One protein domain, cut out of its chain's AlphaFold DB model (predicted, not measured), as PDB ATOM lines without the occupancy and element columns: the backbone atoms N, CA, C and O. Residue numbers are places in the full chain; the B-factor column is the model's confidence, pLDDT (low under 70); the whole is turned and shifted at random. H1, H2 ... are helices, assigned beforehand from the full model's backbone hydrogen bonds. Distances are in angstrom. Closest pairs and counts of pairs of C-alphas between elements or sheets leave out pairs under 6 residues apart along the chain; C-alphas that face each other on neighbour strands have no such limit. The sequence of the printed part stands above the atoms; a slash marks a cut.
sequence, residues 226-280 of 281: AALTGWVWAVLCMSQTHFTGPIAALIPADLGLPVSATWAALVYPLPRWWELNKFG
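AT A GLANCE: This is residues 226 to 280 of the 281 residues of an uncharacterized protein of Coniochaeta sp. 2T2.1 (UniProt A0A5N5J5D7). Picture a rod made of a helical hairpin, H2 side by side with H1, with H3 following H2 and lengthening the rod at one end, while the loop of residues 237 to 255 makes the other end. The printed part has 55 residues with three named helices, in the order H1, H2, H3, and no named strand; its class is all helix. The whole is loose, with a radius of gyration of the C-alphas of 13.6 A, and spans 43 by 17 by 13 A.

HOW THE PARTS SIT: Start at H2, residues 256 to 267, the longest helix by residues with 12. It touches H1, residues 226 to 236, and the closest C-alphas, those of Gly 256 and Ala 234, are 4.3 A apart. The two form a helical hairpin, running opposite ways at a steep tilt of 35.0 degrees, only just past shallow. H2 and H3, residues 269 to 279, meet only through their tight link of one residue. Look next at Ala 226 and Pro 271, the closest C-alphas of H1 and H3, 5.9 A apart: these helices are close but not clearly touching. In H2 and H3 every O i to N i+4 pair is within hydrogen-bond range; in H1 3 of 7 are, beside 6 of 8 O i to N i+3 pairs.

IN THESE COORDINATES: Find C-alpha 256 at (140.151, 145.736, 152.376); from there H2 runs 15.8 A to C-alpha 267. H1 begins at C-alpha 226, (139.972, 129.051, 152.209), and is 16.9 A long. H3 covers 15.1 A and ends at C-alpha 279, (140.088, 114.766, 152.401).

THE WHOLE: The C-alphas of Pro 252 and Gly 280, the two farthest apart, are 43.2 A from each other. The printed part has no cut. The link from H1 to H2 is long, 19 residues; within it residues 239 to 240 pair with 243 to 244, antiparallel. The mean pLDDT of the printed part is 73.6, and 14 residues are under 70, among them 226 to 230 and 240 to 242.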
ATOM      1  N   ALA A 226     140.956 127.987 152.392       60.16
ATOM      2  CA  ALA A 226     139.972 129.051 152.209       60.16
ATOM      3  C   ALA A 226     140.331 130.364 152.937       60.16
ATOM      4  O   ALA A 226     139.939 131.434 152.482       60.16
ATOM      5  N   ALA A 227     141.081 130.312 154.044       63.09
ATOM      6  CA  ALA A 227     141.479 131.512 154.783       63.09
ATOM      7  C   ALA A 227     142.624 132.270 154.085       63.09
ATOM      8  O   ALA A 227     142.677 133.499 154.135       63.09
ATOM      9  N   LEU A 228     143.508 131.549 153.385       68.50
ATOM     10  CA  LEU A 228     144.638 132.135 152.657       68.50
ATOM     11  C   LEU A 228     144.188 132.966 151.452       68.50
ATOM     12  O   LEU A 228     144.788 133.997 151.153       68.50
ATOM     13  N   THR A 229     143.115 132.552 150.772       68.56
ATOM     14  CA  THR A 229     142.610 133.288 149.607       68.56
ATOM     15  C   THR A 229     142.029 134.641 150.008       68.56
ATOM     16  O   THR A 229     142.276 135.621 149.315       68.56
ATOM     17  N   GLY A 230     141.337 134.737 151.149       68.06
ATOM     18  CA  GLY A 230     140.780 135.999 151.655       68.06
ATOM     19  C   GLY A 230     141.839 137.061 151.976       68.06
ATOM     20  O   GLY A 230     141.635 138.239 151.682       68.06
ATOM     21  N   TRP A 231     142.996 136.647 152.504       73.12
ATOM     22  CA  TRP A 231     144.105 137.552 152.832       73.12
ATOM     23  C   TRP A 231     144.690 138.258 151.606       73.12
ATOM     24  O   TRP A 231     144.981 139.450 151.666       73.12
ATOM     25  N   VAL A 232     144.814 137.555 150.476       77.19
ATOM     26  CA  VAL A 232     145.347 138.137 149.232       77.19
ATOM     27  C   VAL A 232     144.473 139.300 148.756       77.19
ATOM     28  O   VAL A 232     144.984 140.365 148.416       77.19
ATOM     29  N   TRP A 233     143.149 139.134 148.792       72.88
ATOM     30  CA  TRP A 233     142.210 140.175 148.362       72.88
ATOM     31  C   TRP A 233     142.113 141.345 149.338       72.88
ATOM     32  O   TRP A 233     141.926 142.477 148.897       72.88
ATOM     33  N   ALA A 234     142.301 141.099 150.638       73.12
ATOM     34  CA  ALA A 234     142.405 142.172 151.623       73.12
ATOM     35  C   ALA A 234     143.583 143.103 151.294       73.12
ATOM     36  O   ALA A 234     143.397 144.314 151.215       73.12
ATOM     37  N   VAL A 235     144.767 142.536 151.023       77.00
ATOM     38  CA  VAL A 235     145.990 143.303 150.726       77.00
ATOM     39  C   VAL A 235     145.844 144.127 149.444       77.00
ATOM     40  O   VAL A 235     146.257 145.282 149.405       77.00
ATOM     41  N   LEU A 236     145.214 143.585 148.398       79.25
ATOM     42  CA  LEU A 236     145.046 144.301 147.125       79.25
ATOM     43  C   LEU A 236     144.147 145.547 147.229       79.25
ATOM     44  O   LEU A 236     144.330 146.494 146.458       79.25
ATOM     45  N   CYS A 237     143.202 145.546 148.173       75.94
ATOM     46  CA  CYS A 237     142.192 146.593 148.373       75.94
ATOM     47  C   CYS A 237     142.473 147.513 149.576       75.94
ATOM     48  O   CYS A 237     141.652 148.378 149.881       75.94
ATOM     49  N   MET A 238     143.601 147.319 150.261       77.69
ATOM     50  CA  MET A 238     143.972 148.047 151.475       77.69
ATOM     51  C   MET A 238     144.564 149.428 151.160       77.69
ATOM     52  O   MET A 238     145.409 149.551 150.268       77.69
ATOM     53  N   SER A 239     144.172 150.451 151.925       71.44
ATOM     54  CA  SER A 239     144.718 151.811 151.831       71.44
ATOM     55  C   SER A 239     145.161 152.306 153.209       71.44
ATOM     56  O   SER A 239     144.402 152.917 153.956       71.44
ATOM     57  N   GLN A 240     146.417 152.029 153.554       67.50
ATOM     58  CA  GLN A 240     147.036 152.419 154.818       67.50
ATOM     59  C   GLN A 240     148.092 153.510 154.623       67.50
ATOM     60  O   GLN A 240     148.589 153.742 153.523       67.50
ATOM     61  N   THR A 241     148.505 154.136 155.726       64.06
ATOM     62  CA  THR A 241     149.555 155.171 155.756       64.06
ATOM     63  C   THR A 241     150.887 154.719 155.154       64.06
ATOM     64  O   THR A 241     151.640 155.551 154.656       64.06
ATOM     65  N   HIS A 242     151.186 153.417 155.199       64.19
ATOM     66  CA  HIS A 242     152.450 152.841 154.730       64.19
ATOM     67  C   HIS A 242     152.315 151.970 153.474       64.19
ATOM     68  O   HIS A 242     153.332 151.547 152.926       64.19
ATOM     69  N   PHE A 243     151.094 151.684 153.011       74.44
ATOM     70  CA  PHE A 243     150.863 150.823 151.852       74.44
ATOM     71  C   PHE A 243     149.514 151.111 151.191       74.44
ATOM     72  O   PHE A 243     148.479 151.102 151.856       74.44
ATOM     73  N   THR A 244     149.520 151.281 149.870       78.62
ATOM     74  CA  THR A 244     148.307 151.422 149.057       78.62
ATOM     75  C   THR A 244     148.279 150.319 148.008       78.62
ATOM     76  O   THR A 244     149.164 150.238 147.155       78.62
ATOM     77  N   GLY A 245     147.266 149.457 148.079       80.31
ATOM     78  CA  GLY A 245     147.066 148.378 147.121       80.31
ATOM     79  C   GLY A 245     146.670 148.891 145.726       80.31
ATOM     80  O   GLY A 245     146.091 149.973 145.597       80.31
ATOM     81  N   PRO A 246     146.937 148.121 144.655       80.75
ATOM     82  CA  PRO A 246     146.670 148.542 143.277       80.75
ATOM     83  C   PRO A 246     145.180 148.794 142.993       80.75
ATOM     84  O   PRO A 246     144.857 149.624 142.149       80.75
ATOM     85  N   ILE A 247     144.268 148.123 143.707       76.88
ATOM     86  CA  ILE A 247     142.818 148.346 143.571       76.88
ATOM     87  C   ILE A 247     142.390 149.582 144.377       76.88
ATOM     88  O   ILE A 247     141.589 150.384 143.900       76.88
ATOM     89  N   ALA A 248     142.982 149.788 145.557       73.56
ATOM     90  CA  ALA A 248     142.775 150.988 146.370       73.56
ATOM     91  C   ALA A 248     143.323 152.273 145.714       73.56
ATOM     92  O   ALA A 248     142.898 153.375 146.045       73.56
ATOM     93  N   ALA A 249     144.242 152.156 144.751       74.12
ATOM     94  CA  ALA A 249     144.690 153.292 143.949       74.12
ATOM     95  C   ALA A 249     143.629 153.767 142.931       74.12
ATOM     96  O   ALA A 249     143.638 154.932 142.535       74.12
ATOM     97  N   LEU A 250     142.709 152.887 142.509       78.56
ATOM     98  CA  LEU A 250     141.661 153.201 141.526       78.56
ATOM     99  C   LEU A 250     140.426 153.844 142.166       78.56
ATOM    100  O   LEU A 250     139.753 154.667 141.545       78.56
ATOM    101  N   ILE A 251     140.122 153.464 143.405       75.88
ATOM    102  CA  ILE A 251     139.019 154.006 144.196       75.88
ATOM    103  C   ILE A 251     139.649 154.529 145.483       75.88
ATOM    104  O   ILE A 251     140.152 153.702 146.233       75.88
ATOM    105  N   PRO A 252     139.621 155.847 145.774       73.12
ATOM    106  CA  PRO A 252     140.262 156.430 146.955       73.12
ATOM    107  C   PRO A 252     139.484 156.093 148.242       73.12
ATOM    108  O   PRO A 252     138.961 156.974 148.926       73.12
ATOM    109  N   ALA A 253     139.346 154.803 148.531       75.50
ATOM    110  CA  ALA A 253     138.644 154.225 149.658       75.50
ATOM    111  C   ALA A 253     139.378 152.961 150.124       75.50
ATOM    112  O   ALA A 253     139.784 152.143 149.301       75.50
ATOM    113  N   ASP A 254     139.505 152.779 151.437       77.12
ATOM    114  CA  ASP A 254     139.927 151.500 151.998       77.12
ATOM    115  C   ASP A 254     138.748 150.521 151.961       77.12
ATOM    116  O   ASP A 254     137.733 150.694 152.645       77.12
ATOM    117  N   LEU A 255     138.876 149.508 151.106       77.56
ATOM    118  CA  LEU A 255     137.872 148.470 150.889       77.56
ATOM    119  C   LEU A 255     138.401 147.082 151.278       77.56
ATOM    120  O   LEU A 255     137.778 146.075 150.937       77.56
ATOM    121  N   GLY A 256     139.521 147.005 152.006       76.88
ATOM    122  CA  GLY A 256     140.151 145.736 152.376       76.88
ATOM    123  C   GLY A 256     139.203 144.800 153.130       76.88
ATOM    124  O   GLY A 256     139.070 143.625 152.785       76.88
ATOM    125  N   LEU A 257     138.472 145.325 154.117       78.81
ATOM    126  CA  LEU A 257     137.535 144.546 154.931       78.81
ATOM    127  C   LEU A 257     136.285 144.062 154.166       78.81
ATOM    128  O   LEU A 257     136.040 142.856 154.162       78.81
ATOM    129  N   PRO A 258     135.484 144.920 153.504       79.69
ATOM    130  CA  PRO A 258     134.289 144.458 152.797       79.69
ATOM    131  C   PRO A 258     134.626 143.520 151.642       79.69
ATOM    132  O   PRO A 258     133.955 142.507 151.473       79.69
ATOM    133  N   VAL A 259     135.682 143.812 150.872       80.75
ATOM    134  CA  VAL A 259     136.060 142.976 149.728       80.75
ATOM    135  C   VAL A 259     136.550 141.615 150.203       80.75
ATOM    136  O   VAL A 259     136.121 140.604 149.654       80.75
ATOM    137  N   SER A 260     137.375 141.557 151.253       78.75
ATOM    138  CA  SER A 260     137.821 140.274 151.805       78.75
ATOM    139  C   SER A 260     136.678 139.474 152.427       78.75
ATOM    140  O   SER A 260     136.608 138.268 152.200       78.75
ATOM    141  N   ALA A 261     135.740 140.116 153.129       76.50
ATOM    142  CA  ALA A 261     134.577 139.446 153.707       76.50
ATOM    143  C   ALA A 261     133.629 138.893 152.632       76.50
ATOM    144  O   ALA A 261     133.222 137.733 152.700       76.50
ATOM    145  N   THR A 262     133.299 139.692 151.610       80.62
ATOM    146  CA  THR A 262     132.457 139.246 150.491       80.62
ATOM    147  C   THR A 262     133.151 138.158 149.680       80.62
ATOM    148  O   THR A 262     132.527 137.156 149.338       80.62
ATOM    149  N   TRP A 263     134.449 138.307 149.418       80.56
ATOM    150  CA  TRP A 263     135.221 137.296 148.708       80.56
ATOM    151  C   TRP A 263     135.313 135.992 149.495       80.56
ATOM    152  O   TRP A 263     135.082 134.924 148.935       80.56
ATOM    153  N   ALA A 264     135.577 136.067 150.801       74.56
ATOM    154  CA  ALA A 264     135.551 134.906 151.676       74.56
ATOM    155  C   ALA A 264     134.170 134.242 151.640       74.56
ATOM    156  O   ALA A 264     134.100 133.041 151.429       74.56
ATOM    157  N   ALA A 265     133.069 134.990 151.737       75.69
ATOM    158  CA  ALA A 265     131.722 134.420 151.678       75.69
ATOM    159  C   ALA A 265     131.411 133.716 150.342       75.69
ATOM    160  O   ALA A 265     130.768 132.666 150.338       75.69
ATOM    161  N   LEU A 266     131.873 134.269 149.216       78.50
ATOM    162  CA  LEU A 266     131.641 133.708 147.880       78.50
ATOM    163  C   LEU A 266     132.546 132.518 147.570       78.50
ATOM    164  O   LEU A 266     132.096 131.529 146.991       78.50
ATOM    165  N   VAL A 267     133.822 132.617 147.932       77.94
ATOM    166  CA  VAL A 267     134.813 131.598 147.601       77.94
ATOM    167  C   VAL A 267     134.789 130.472 148.610       77.94
ATOM    168  O   VAL A 267     134.871 129.336 148.174       77.94
ATOM    169  N   TYR A 268     134.603 130.724 149.908       73.44
ATOM    170  CA  TYR A 268     134.658 129.701 150.963       73.44
ATOM    171  C   TYR A 268     133.877 128.406 150.660       73.44
ATOM    172  O   TYR A 268     134.448 127.333 150.878       73.44
ATOM    173  N   PRO A 269     132.644 128.434 150.108       76.69
ATOM    174  CA  PRO A 269     131.919 127.215 149.754       76.69
ATOM    175  C   PRO A 269     132.679 126.291 148.790       76.69
ATOM    176  O   PRO A 269     132.552 125.074 148.906       76.69
ATOM    177  N   LEU A 270     133.485 126.838 147.871       75.00
ATOM    178  CA  LEU A 270     134.179 126.075 146.828       75.00
ATOM    179  C   LEU A 270     135.376 125.269 147.374       75.00
ATOM    180  O   LEU A 270     135.353 124.043 147.232       75.00
ATOM    181  N   PRO A 271     136.391 125.859 148.049       71.19
ATOM    182  CA  PRO A 271     137.435 125.092 148.715       71.19
ATOM    183  C   PRO A 271     136.875 124.212 149.823       71.19
ATOM    184  O   PRO A 271     137.375 123.109 149.990       71.19
ATOM    185  N   ARG A 272     135.823 124.635 150.541       67.81
ATOM    186  CA  ARG A 272     135.216 123.798 151.586       67.81
ATOM    187  C   ARG A 272     134.593 122.533 151.004       67.81
ATOM    188  O   ARG A 272     134.811 121.451 151.534       67.81
ATOM    189  N   TRP A 273     133.849 122.648 149.904       68.44
ATOM    190  CA  TRP A 273     133.311 121.493 149.181       68.44
ATOM    191  C   TRP A 273     134.425 120.590 148.635       68.44
ATOM    192  O   TRP A 273     134.337 119.366 148.726       68.44
ATOM    193  N   TRP A 274     135.499 121.185 148.112       72.62
ATOM    194  CA  TRP A 274     136.656 120.437 147.627       72.62
ATOM    195  C   TRP A 274     137.399 119.703 148.754       72.62
ATOM    196  O   TRP A 274     137.711 118.526 148.594       72.62
ATOM    197  N   GLU A 275     137.626 120.354 149.900       67.62
ATOM    198  CA  GLU A 275     138.242 119.760 151.096       67.62
ATOM    199  C   GLU A 275     137.418 118.572 151.612       67.62
ATOM    200  O   GLU A 275     137.970 117.486 151.819       67.62
ATOM    201  N   LEU A 276     136.092 118.733 151.683       66.94
ATOM    202  CA  LEU A 276     135.171 117.671 152.089       66.94
ATOM    203  C   LEU A 276     135.225 116.465 151.139       66.94
ATOM    204  O   LEU A 276     135.238 115.327 151.599       66.94
ATOM    205  N   ASN A 277     135.318 116.692 149.827       70.81
ATOM    206  CA  ASN A 277     135.340 115.607 148.840       70.81
ATOM    207  C   ASN A 277     136.701 114.910 148.709       70.81
ATOM    208  O   ASN A 277     136.749 113.717 148.417       70.81
ATOM    209  N   LYS A 278     137.813 115.641 148.866       71.06
ATOM    210  CA  LYS A 278     139.175 115.101 148.701       71.06
ATOM    211  C   LYS A 278     139.743 114.503 149.981       71.06
ATOM    212  O   LYS A 278     140.454 113.506 149.904       71.06
ATOM    213  N   PHE A 279     139.477 115.130 151.123       66.75
ATOM    214  CA  PHE A 279     140.088 114.766 152.401       66.75
ATOM    215  C   PHE A 279     139.074 114.222 153.413       66.75
ATOM    216  O   PHE A 279     139.495 113.655 154.419       66.75
ATOM    217  N   GLY A 280     137.767 114.353 153.155       60.19
ATOM    218  CA  GLY A 280     136.725 113.922 154.091       60.19
ATOM    219  C   GLY A 280     136.631 114.797 155.346       60.19
ATOM    220  O   GLY A 280     136.108 114.326 156.355       60.19
TER     221      GLY A 280